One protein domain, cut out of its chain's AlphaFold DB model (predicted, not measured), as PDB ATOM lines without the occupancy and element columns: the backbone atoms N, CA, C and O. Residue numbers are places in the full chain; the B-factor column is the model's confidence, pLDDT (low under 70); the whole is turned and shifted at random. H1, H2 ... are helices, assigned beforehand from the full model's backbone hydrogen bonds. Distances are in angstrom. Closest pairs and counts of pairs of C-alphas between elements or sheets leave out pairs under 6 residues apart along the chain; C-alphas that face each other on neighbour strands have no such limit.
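Overview. This is residues 67 to 142 of the 428 residues of an uncharacterized protein of Cyanidiococcus yangmingshanensis (UniProt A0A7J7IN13). Two long helices, H3 and H1, meet near one end as a narrow V, and a shorter helix, H2, stands across the open end of the V, touching neither. The three with their links make an open, triangular frame with an empty middle. The printed part has 76 residues, with three named helices in the order H1, H2, H3 and no named strand, and its class is all helix. It is extended, with a radius of gyration of the C-alphas of 18.4 A and spans of 53 by 26 by 20 A.

Arrangement. Start with the longest helix, H3, residues 118 to 140, and look at its residues 132 to 137. They alone touch H1, residues 67 to 88, which meets them with its residues 67 to 71 alone. The closest C-alphas of the two helices are those of Pro 67 and Phe 136, 6.3 A apart. The helices run opposite ways at a steep tilt of 39 degrees. H2, residues 94 to 106, is apart from both H1 and H3. In H1 and H2 every O i to N i+4 pair is within hydrogen-bond range; in H3, 17 of 19 are.

Along the chain. Find C-alpha 118 at (-12.813, -97.969, 0.332); from there H3 runs 33.9 A to C-alpha 140 at (17.034, -103.898, -14.700). H1 begins at C-alpha 67, at (7.883, -105.259, -17.013), and runs 31.6 A to C-alpha 88. H2 runs 18.5 A from C-alpha 94 to C-alpha 106.

Size, cuts and confidence. The two C-alphas farthest apart, those of Leu 106 and Tyr 141, are 53.6 A apart. The printed part has no cut. The link from H1 to H2 is tight; that from H2 to H3, 11 residues, is long. Residues 76 to 100, 102 to 108 and 112 to 128 stand free. Mean pLDDT of the printed part is 72.2; residues 90 to 116 and residue 140 are under 70.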
ATOM      1  N   PRO A  67       8.399-104.521 -18.169       74.50
ATOM      2  CA  PRO A  67       7.883-105.259 -17.013       74.50
ATOM      3  C   PRO A  67       6.481-104.800 -16.571       74.50
ATOM      4  O   PRO A  67       5.706-105.619 -16.082       74.50
ATOM      5  N   LEU A  68       6.108-103.530 -16.793       77.62
ATOM      6  CA  LEU A  68       4.767-103.013 -16.471       77.62
ATOM      7  C   LEU A  68       3.644-103.763 -17.198       77.62
ATOM      8  O   LEU A  68       2.583-103.965 -16.617       77.62
ATOM      9  N   PHE A  69       3.881-104.216 -18.432       83.12
ATOM     10  CA  PHE A  69       2.908-104.994 -19.200       83.12
ATOM     11  C   PHE A  69       2.601-106.339 -18.518       83.12
ATOM     12  O   PHE A  69       1.444-106.745 -18.413       83.12
ATOM     13  N   LEU A  70       3.631-106.988 -17.964       80.75
ATOM     14  CA  LEU A  70       3.491-108.232 -17.202       80.75
ATOM     15  C   LEU A  70       2.769-107.998 -15.869       80.75
ATOM     16  O   LEU A  70       1.912-108.795 -15.494       80.75
ATOM     17  N   VAL A  71       3.080-106.900 -15.168       80.12
ATOM     18  CA  VAL A  71       2.390-106.514 -13.922       80.12
ATOM     19  C   VAL A  71       0.909-106.241 -14.184       80.12
ATOM     20  O   VAL A  71       0.063-106.760 -13.461       80.12
ATOM     21  N   PHE A  72       0.587-105.495 -15.243       84.69
ATOM     22  CA  PHE A  72      -0.789-105.223 -15.656       84.69
ATOM     23  C   PHE A  72      -1.563-106.521 -15.922       84.69
ATOM     24  O   PHE A  72      -2.634-106.721 -15.346       84.69
ATOM     25  N   TRP A  73      -0.998-107.441 -16.712       87.44
ATOM     26  CA  TRP A  73      -1.649-108.723 -17.002       87.44
ATOM     27  C   TRP A  73      -1.790-109.614 -15.758       87.44
ATOM     28  O   TRP A  73      -2.841-110.218 -15.546       87.44
ATOM     29  N   GLN A  74      -0.784-109.645 -14.876       86.06
ATOM     30  CA  GLN A  74      -0.856-110.363 -13.599       86.06
ATOM     31  C   GLN A  74      -1.967-109.809 -12.693       86.06
ATOM     32  O   GLN A  74      -2.714-110.582 -12.089       86.06
ATOM     33  N   CYS A  75      -2.104-108.483 -12.604       84.38
ATOM     34  CA  CYS A  75      -3.179-107.834 -11.855       84.38
ATOM     35  C   CYS A  75      -4.559-108.122 -12.469       84.38
ATOM     36  O   CYS A  75      -5.489-108.441 -11.728       84.38
ATOM     37  N   LEU A  76      -4.682-108.082 -13.800       89.44
ATOM     38  CA  LEU A  76      -5.920-108.404 -14.518       89.44
ATOM     39  C   LEU A  76      -6.340-109.867 -14.310       89.44
ATOM     40  O   LEU A  76      -7.512-110.132 -14.036       89.44
ATOM     41  N   TRP A  77      -5.396-110.811 -14.367       90.06
ATOM     42  CA  TRP A  77      -5.664-112.225 -14.096       90.06
ATOM     43  C   TRP A  77      -6.086-112.450 -12.639       90.06
ATOM     44  O   TRP A  77      -7.098-113.101 -12.381       90.06
ATOM     45  N   ASN A  78      -5.384-111.838 -11.677       87.25
ATOM     46  CA  ASN A  78      -5.733-111.923 -10.256       87.25
ATOM     47  C   ASN A  78      -7.143-111.366  -9.975       87.25
ATOM     48  O   ASN A  78      -7.917-111.989  -9.245       87.25
ATOM     49  N   ALA A  79      -7.502-110.225 -10.575       85.75
ATOM     50  CA  ALA A  79      -8.837-109.635 -10.458       85.75
ATOM     51  C   ALA A  79      -9.917-110.524 -11.102       85.75
ATOM     52  O   ALA A  79     -10.973-110.746 -10.507       85.75
ATOM     53  N   THR A  80      -9.625-111.089 -12.275       90.06
ATOM     54  CA  THR A  80     -10.494-112.033 -12.994       90.06
ATOM     55  C   THR A  80     -10.777-113.284 -12.155       90.06
ATOM     56  O   THR A  80     -11.940-113.624 -11.932       90.06
ATOM     57  N   VAL A  81      -9.745-113.925 -11.592       88.38
ATOM     58  CA  VAL A  81      -9.900-115.095 -10.706       88.38
ATOM     59  C   VAL A  81     -10.678-114.738  -9.432       88.38
ATOM     60  O   VAL A  81     -11.554-115.501  -9.019       88.38
ATOM     61  N   ALA A  82     -10.435-113.571  -8.828       82.50
ATOM     62  CA  ALA A  82     -11.190-113.106  -7.660       82.50
ATOM     63  C   ALA A  82     -12.677-112.836  -7.975       82.50
ATOM     64  O   ALA A  82     -13.549-113.124  -7.153       82.50
ATOM     65  N   PHE A  83     -12.990-112.328  -9.172       86.88
ATOM     66  CA  PHE A  83     -14.367-112.140  -9.631       86.88
ATOM     67  C   PHE A  83     -15.068-113.478  -9.894       86.88
ATOM     68  O   PHE A  83     -16.159-113.703  -9.366       86.88
ATOM     69  N   PHE A  84     -14.440-114.389 -10.647       89.75
ATOM     70  CA  PHE A  84     -15.026-115.696 -10.960       89.75
ATOM     71  C   PHE A  84     -15.218-116.562  -9.714       89.75
ATOM     72  O   PHE A  84     -16.305-117.097  -9.518       89.75
ATOM     73  N   THR A  85     -14.236-116.639  -8.812       85.12
ATOM     74  CA  THR A  85     -14.402-117.383  -7.546       85.12
ATOM     75  C   THR A  85     -15.520-116.802  -6.672       85.12
ATOM     76  O   THR A  85     -16.302-117.566  -6.109       85.12
ATOM     77  N   ARG A  86     -15.689-115.471  -6.627       81.44
ATOM     78  CA  ARG A  86     -16.812-114.804  -5.933       81.44
ATOM     79  C   ARG A  86     -18.173-114.992  -6.625       81.44
ATOM     80  O   ARG A  86     -19.209-114.822  -5.976       81.44
ATOM     81  N   ARG A  87     -18.196-115.305  -7.925       85.06
ATOM     82  CA  ARG A  87     -19.413-115.657  -8.680       85.06
ATOM     83  C   ARG A  87     -19.790-117.127  -8.489       85.06
ATOM     84  O   ARG A  87     -20.947-117.390  -8.191       85.06
ATOM     85  N   LEU A  88     -18.823-118.038  -8.611       84.56
ATOM     86  CA  LEU A  88     -19.011-119.491  -8.546       84.56
ATOM     87  C   LEU A  88     -19.278-119.986  -7.114       84.56
ATOM     88  O   LEU A  88     -20.264-120.667  -6.870       84.56
ATOM     89  N   PHE A  89     -18.453-119.598  -6.135       77.81
ATOM     90  CA  PHE A  89     -18.542-120.098  -4.752       77.81
ATOM     91  C   PHE A  89     -19.401-119.204  -3.838       77.81
ATOM     92  O   PHE A  89     -19.060-118.969  -2.675       77.81
ATOM     93  N   ARG A  90     -20.500-118.642  -4.359       66.62
ATOM     94  CA  ARG A  90     -21.304-117.637  -3.637       66.62
ATOM     95  C   ARG A  90     -22.147-118.234  -2.494       66.62
ATOM     96  O   ARG A  90     -22.342-117.578  -1.460       66.62
ATOM     97  N   ASP A  91     -22.576-119.487  -2.629       57.31
ATOM     98  CA  ASP A  91     -23.559-120.099  -1.725       57.31
ATOM     99  C   ASP A  91     -22.979-121.046  -0.661       57.31
ATOM    100  O   ASP A  91     -23.232-120.838   0.534       57.31
ATOM    101  N   GLU A  92     -22.148-122.017  -1.053       56.66
ATOM    102  CA  GLU A  92     -21.928-123.297  -0.345       56.66
ATOM    103  C   GLU A  92     -21.094-123.300   0.960       56.66
ATOM    104  O   GLU A  92     -20.315-124.219   1.216       56.66
ATOM    105  N   ARG A  93     -21.252-122.318   1.859       50.75
ATOM    106  CA  ARG A  93     -20.766-122.435   3.260       50.75
ATOM    107  C   ARG A  93     -21.769-121.932   4.312       50.75
ATOM    108  O   ARG A  93     -21.429-121.029   5.083       50.75
ATOM    109  N   PRO A  94     -22.979-122.521   4.416       50.97
ATOM    110  CA  PRO A  94     -23.954-122.155   5.452       50.97
ATOM    111  C   PRO A  94     -23.406-122.323   6.882       50.97
ATOM    112  O   PRO A  94     -23.672-121.483   7.739       50.97
ATOM    113  N   GLY A  95     -22.581-123.349   7.134       50.81
ATOM    114  CA  GLY A  95     -21.977-123.588   8.453       50.81
ATOM    115  C   GLY A  95     -20.960-122.525   8.891       50.81
ATOM    116  O   GLY A  95     -20.938-122.152  10.059       50.81
ATOM    117  N   VAL A  96     -20.156-121.984   7.965       56.97
ATOM    118  CA  VAL A  96     -19.179-120.922   8.290       56.97
ATOM    119  C   VAL A  96     -19.887-119.584   8.489       56.97
ATOM    120  O   VAL A  96     -19.603-118.898   9.465       56.97
ATOM    121  N   LYS A  97     -20.866-119.263   7.625       54.53
ATOM    122  CA  LYS A  97     -21.714-118.064   7.755       54.53
ATOM    123  C   LYS A  97     -22.338-117.996   9.164       54.53
ATOM    124  O   LYS A  97     -22.155-116.994   9.848       54.53
ATOM    125  N   ARG A  98     -22.943-119.093   9.653       52.81
ATOM    126  CA  ARG A  98     -23.487-119.173  11.027       52.81
ATOM    127  C   ARG A  98     -22.437-118.945  12.121       52.81
ATOM    128  O   ARG A  98     -22.706-118.175  13.033       52.81
ATOM    129  N   LEU A  99     -21.263-119.576  12.036       55.91
ATOM    130  CA  LEU A  99     -20.237-119.466  13.084       55.91
ATOM    131  C   LEU A  99     -19.646-118.049  13.193       55.91
ATOM    132  O   LEU A  99     -19.309-117.595  14.289       55.91
ATOM    133  N   ASP A 100     -19.530-117.345  12.063       58.97
ATOM    134  CA  ASP A 100     -19.115-115.942  12.030       58.97
ATOM    135  C   ASP A 100     -20.240-115.005  12.505       58.97
ATOM    136  O   ASP A 100     -19.965-114.079  13.266       58.97
ATOM    137  N   ASP A 101     -21.496-115.238  12.107       60.28
ATOM    138  CA  ASP A 101     -22.658-114.460  12.572       60.28
ATOM    139  C   ASP A 101     -22.897-114.617  14.089       60.28
ATOM    140  O   ASP A 101     -23.222-113.642  14.769       60.28
ATOM    141  N   GLU A 102     -22.685-115.812  14.650       63.56
ATOM    142  CA  GLU A 102     -22.794-116.079  16.090       63.56
ATOM    143  C   GLU A 102     -21.689-115.369  16.890       63.56
ATOM    144  O   GLU A 102     -21.980-114.690  17.876       63.56
ATOM    145  N   LYS A 103     -20.435-115.416  16.416       60.72
ATOM    146  CA  LYS A 103     -19.335-114.631  17.005       60.72
ATOM    147  C   LYS A 103     -19.592-113.127  16.945       60.72
ATOM    148  O   LYS A 103     -19.361-112.447  17.939       60.72
ATOM    149  N   ARG A 104     -20.103-112.605  15.822       59.94
ATOM    150  CA  ARG A 104     -20.438-111.174  15.674       59.94
ATOM    151  C   ARG A 104     -21.507-110.739  16.677       59.94
ATOM    152  O   ARG A 104     -21.341-109.698  17.306       59.94
ATOM    153  N   ARG A 105     -22.544-111.562  16.887       58.59
ATOM    154  CA  ARG A 105     -23.571-111.341  17.924       58.59
ATOM    155  C   ARG A 105     -22.970-111.340  19.334       58.59
ATOM    156  O   ARG A 105     -23.244-110.420  20.095       58.59
ATOM    157  N   LEU A 106     -22.110-112.310  19.657       62.97
ATOM    158  CA  LEU A 106     -21.392-112.379  20.941       62.97
ATOM    159  C   LEU A 106     -20.422-111.209  21.176       62.97
ATOM    160  O   LEU A 106     -20.135-110.882  22.324       62.97
ATOM    161  N   GLN A 107     -19.919-110.581  20.111       62.22
ATOM    162  CA  GLN A 107     -19.040-109.407  20.175       62.22
ATOM    163  C   GLN A 107     -19.794-108.068  20.093       62.22
ATOM    164  O   GLN A 107     -19.151-107.024  20.097       62.22
ATOM    165  N   GLY A 108     -21.130-108.076  20.000       50.25
ATOM    166  CA  GLY A 108     -21.953-106.861  19.942       50.25
ATOM    167  C   GLY A 108     -21.782-106.008  18.678       50.25
ATOM    168  O   GLY A 108     -22.346-104.920  18.610       50.25
ATOM    169  N   LEU A 109     -21.028-106.472  17.674       58.75
ATOM    170  CA  LEU A 109     -20.745-105.693  16.468       58.75
ATOM    171  C   LEU A 109     -21.963-105.663  15.540       58.75
ATOM    172  O   LEU A 109     -22.312-106.662  14.898       58.75
ATOM    173  N   THR A 110     -22.579-104.488  15.430       45.75
ATOM    174  CA  THR A 110     -23.629-104.197  14.457       45.75
ATOM    175  C   THR A 110     -23.133-104.408  13.024       45.75
ATOM    176  O   THR A 110     -21.988-104.145  12.657       45.75
ATOM    177  N   ARG A 111     -24.024-104.942  12.179       46.00
ATOM    178  CA  ARG A 111     -23.721-105.405  10.808       46.00
ATOM    179  C   ARG A 111     -23.329-104.269   9.844       46.00
ATOM    180  O   ARG A 111     -22.891-104.547   8.731       46.00
ATOM    181  N   THR A 112     -23.498-103.025  10.276       44.44
ATOM    182  CA  THR A 112     -23.256-101.764   9.566       44.44
ATOM    183  C   THR A 112     -21.817-101.261   9.655       44.44
ATOM    184  O   THR A 112     -21.342-100.638   8.710       44.44
ATOM    185  N   ASP A 113     -21.093-101.555  10.736       44.06
ATOM    186  CA  ASP A 113     -19.949-100.714  11.143       44.06
ATOM    187  C   ASP A 113     -18.578-101.261  10.717       44.06
ATOM    188  O   ASP A 113     -17.540-100.656  10.970       44.06
ATOM    189  N   VAL A 114     -18.565-102.381   9.987       54.59
ATOM    190  CA  VAL A 114     -17.365-102.928   9.322       54.59
ATOM    191  C   VAL A 114     -17.425-102.689   7.805       54.59
ATOM    192  O   VAL A 114     -16.989-103.515   6.997       54.59
ATOM    193  N   VAL A 115     -17.943-101.527   7.393       53.97
ATOM    194  CA  VAL A 115     -17.656-100.953   6.068       53.97
ATOM    195  C   VAL A 115     -16.234-100.393   6.112       53.97
ATOM    196  O   VAL A 115     -16.020 -99.195   6.276       53.97
ATOM    197  N   VAL A 116     -15.245-101.287   5.996       61.06
ATOM    198  CA  VAL A 116     -13.825-100.908   5.906       61.06
ATOM    199  C   VAL A 116     -13.685 -99.896   4.761       61.06
ATOM    200  O   VAL A 116     -14.018-100.238   3.620       61.06
ATOM    201  N   PRO A 117     -13.255 -98.650   5.033       77.94
ATOM    202  CA  PRO A 117     -13.451 -97.558   4.093       77.94
ATOM    203  C   PRO A 117     -12.671 -97.810   2.804       77.94
ATOM    204  O   PRO A 117     -11.468 -98.075   2.815       77.94
ATOM    205  N   THR A 118     -13.362 -97.687   1.670       76.94
ATOM    206  CA  THR A 118     -12.813 -97.969   0.332       76.94
ATOM    207  C   THR A 118     -11.547 -97.169   0.028       76.94
ATOM    208  O   THR A 118     -10.683 -97.656  -0.694       76.94
ATOM    209  N   ARG A 119     -11.396 -95.987   0.642       77.75
ATOM    210  CA  ARG A 119     -10.189 -95.148   0.592       77.75
ATOM    211  C   ARG A 119      -8.943 -95.852   1.151       77.75
ATOM    212  O   ARG A 119      -7.903 -95.791   0.507       77.75
ATOM    213  N   LEU A 120      -9.044 -96.573   2.275       81.31
ATOM    214  CA  LEU A 120      -7.913 -97.331   2.834       81.31
ATOM    215  C   LEU A 120      -7.547 -98.531   1.953       81.31
ATOM    216  O   LEU A 120      -6.368 -98.789   1.730       81.31
ATOM    217  N   TYR A 121      -8.535 -99.228   1.379       80.06
ATOM    218  CA  TYR A 121      -8.257-100.295   0.410       80.06
ATOM    219  C   TYR A 121      -7.644 -99.769  -0.895       80.06
ATOM    220  O   TYR A 121      -6.743-100.410  -1.437       80.06
ATOM    221  N   ALA A 122      -8.078 -98.604  -1.383       80.75
ATOM    222  CA  ALA A 122      -7.484 -97.950  -2.546       80.75
ATOM    223  C   ALA A 122      -6.036 -97.507  -2.271       80.75
ATOM    224  O   ALA A 122      -5.164 -97.735  -3.108       80.75
ATOM    225  N   LEU A 123      -5.762 -96.952  -1.086       86.25
ATOM    226  CA  LEU A 123      -4.412 -96.587  -0.652       86.25
ATOM    227  C   LEU A 123      -3.506 -97.821  -0.525       86.25
ATOM    228  O   LEU A 123      -2.419 -97.835  -1.095       86.25
ATOM    229  N   LEU A 124      -3.973 -98.895   0.122       82.56
ATOM    230  CA  LEU A 124      -3.234-100.159   0.228       82.56
ATOM    231  C   LEU A 124      -2.930-100.764  -1.156       82.56
ATOM    232  O   LEU A 124      -1.817-101.236  -1.394       82.56
ATOM    233  N   ALA A 125      -3.889-100.713  -2.088       79.81
ATOM    234  CA  ALA A 125      -3.693-101.160  -3.467       79.81
ATOM    235  C   ALA A 125      -2.688-100.277  -4.232       79.81
ATOM    236  O   ALA A 125      -1.847-100.809  -4.959       79.81
ATOM    237  N   LEU A 126      -2.717 -98.955  -4.032       82.44
ATOM    238  CA  LEU A 126      -1.758 -98.015  -4.619       82.44
ATOM    239  C   LEU A 126      -0.339 -98.251  -4.079       82.44
ATOM    240  O   LEU A 126       0.598 -98.377  -4.868       82.44
ATOM    241  N   CYS A 127      -0.175 -98.400  -2.763       84.06
ATOM    242  CA  CYS A 127       1.101 -98.764  -2.142       84.06
ATOM    243  C   CYS A 127       1.615-100.115  -2.666       84.06
ATOM    244  O   CYS A 127       2.803-100.247  -2.969       84.06
ATOM    245  N   HIS A 128       0.734-101.107  -2.842       83.25
ATOM    246  CA  HIS A 128       1.113-102.393  -3.426       83.25
ATOM    247  C   HIS A 128       1.561-102.260  -4.894       83.25
ATOM    248  O   HIS A 128       2.567-102.868  -5.271       83.25
ATOM    249  N   LEU A 129       0.871-101.446  -5.700       81.50
ATOM    250  CA  LEU A 129       1.235-101.169  -7.091       81.50
ATOM    251  C   LEU A 129       2.600-100.474  -7.186       81.50
ATOM    252  O   LEU A 129       3.469-100.951  -7.912       81.50
ATOM    253  N   VAL A 130       2.827 -99.411  -6.406       83.81
ATOM    254  CA  VAL A 130       4.121 -98.703  -6.332       83.81
ATOM    255  C   VAL A 130       5.247 -99.662  -5.931       83.81
ATOM    256  O   VAL A 130       6.311 -99.663  -6.552       83.81
ATOM    257  N   ALA A 131       5.003-100.537  -4.954       82.25
ATOM    258  CA  ALA A 131       5.976-101.532  -4.517       82.25
ATOM    259  C   ALA A 131       6.280-102.601  -5.573       82.25
ATOM    260  O   ALA A 131       7.433-103.017  -5.697       82.25
ATOM    261  N   MET A 132       5.284-103.024  -6.362       79.06
ATOM    262  CA  MET A 132       5.537-103.859  -7.536       79.06
ATOM    263  C   MET A 132       6.368-103.083  -8.561       79.06
ATOM    264  O   MET A 132       7.447-103.547  -8.911       79.06
ATOM    265  N   CYS A 133       5.954-101.885  -8.980       78.44
ATOM    266  CA  CYS A 133       6.703-101.066  -9.940       78.44
ATOM    267  C   CYS A 133       8.174-100.863  -9.527       78.44
ATOM    268  O   CYS A 133       9.066-101.047 -10.353       78.44
ATOM    269  N   CYS A 134       8.441-100.580  -8.249       80.44
ATOM    270  CA  CYS A 134       9.796-100.480  -7.700       80.44
ATOM    271  C   CYS A 134      10.557-101.821  -7.762       80.44
ATOM    272  O   CYS A 134      11.672-101.880  -8.284       80.44
ATOM    273  N   ALA A 135       9.945-102.921  -7.306       79.31
ATOM    274  CA  ALA A 135      10.570-104.244  -7.339       79.31
ATOM    275  C   ALA A 135      10.870-104.721  -8.772       79.31
ATOM    276  O   ALA A 135      11.905-105.342  -9.008       79.31
ATOM    277  N   PHE A 136       9.987-104.432  -9.727       74.62
ATOM    278  CA  PHE A 136      10.177-104.751 -11.141       74.62
ATOM    279  C   PHE A 136      11.200-103.824 -11.817       74.62
ATOM    280  O   PHE A 136      11.985-104.308 -12.626       74.62
ATOM    281  N   GLY A 137      11.277-102.543 -11.438       72.81
ATOM    282  CA  GLY A 137      12.356-101.645 -11.865       72.81
ATOM    283  C   GLY A 137      13.741-102.131 -11.417       72.81
ATOM    284  O   GLY A 137      14.699-102.066 -12.184       72.81
ATOM    285  N   ALA A 138      13.842-102.724 -10.221       74.25
ATOM    286  CA  ALA A 138      15.088-103.313  -9.729       74.25
ATOM    287  C   ALA A 138      15.613-104.479 -10.596       74.25
ATOM    288  O   ALA A 138      16.821-104.710 -10.611       74.25
ATOM    289  N   LEU A 139      14.764-105.174 -11.371       70.75
ATOM    290  CA  LEU A 139      15.196-106.263 -12.270       70.75
ATOM    291  C   LEU A 139      16.056-105.789 -13.455       70.75
ATOM    292  O   LEU A 139      16.716-106.609 -14.090       70.75
ATOM    293  N   LEU A 140      16.090-104.483 -13.739       67.19
ATOM    294  CA  LEU A 140      17.034-103.898 -14.700       67.19
ATOM    295  C   LEU A 140      18.473-103.863 -14.152       67.19
ATOM    296  O   LEU A 140      19.423-103.833 -14.926       67.19
ATOM    297  N   TYR A 141      18.641-103.888 -12.827       73.81
ATOM    298  CA  TYR A 141      19.934-103.753 -12.146       73.81
ATOM    299  C   TYR A 141      20.369-105.031 -11.413       73.81
ATOM    300  O   TYR A 141      21.557-105.228 -11.164       73.81
ATOM    301  N   VAL A 142      19.415-105.898 -11.058       73.06
ATOM    302  CA  VAL A 142      19.594-107.061 -10.178       73.06
ATOM    303  C   VAL A 142      19.005-108.315 -10.838       73.06
ATOM    304  O   VAL A 142      17.841-108.287 -11.243       73.06
TER     305      VAL A 142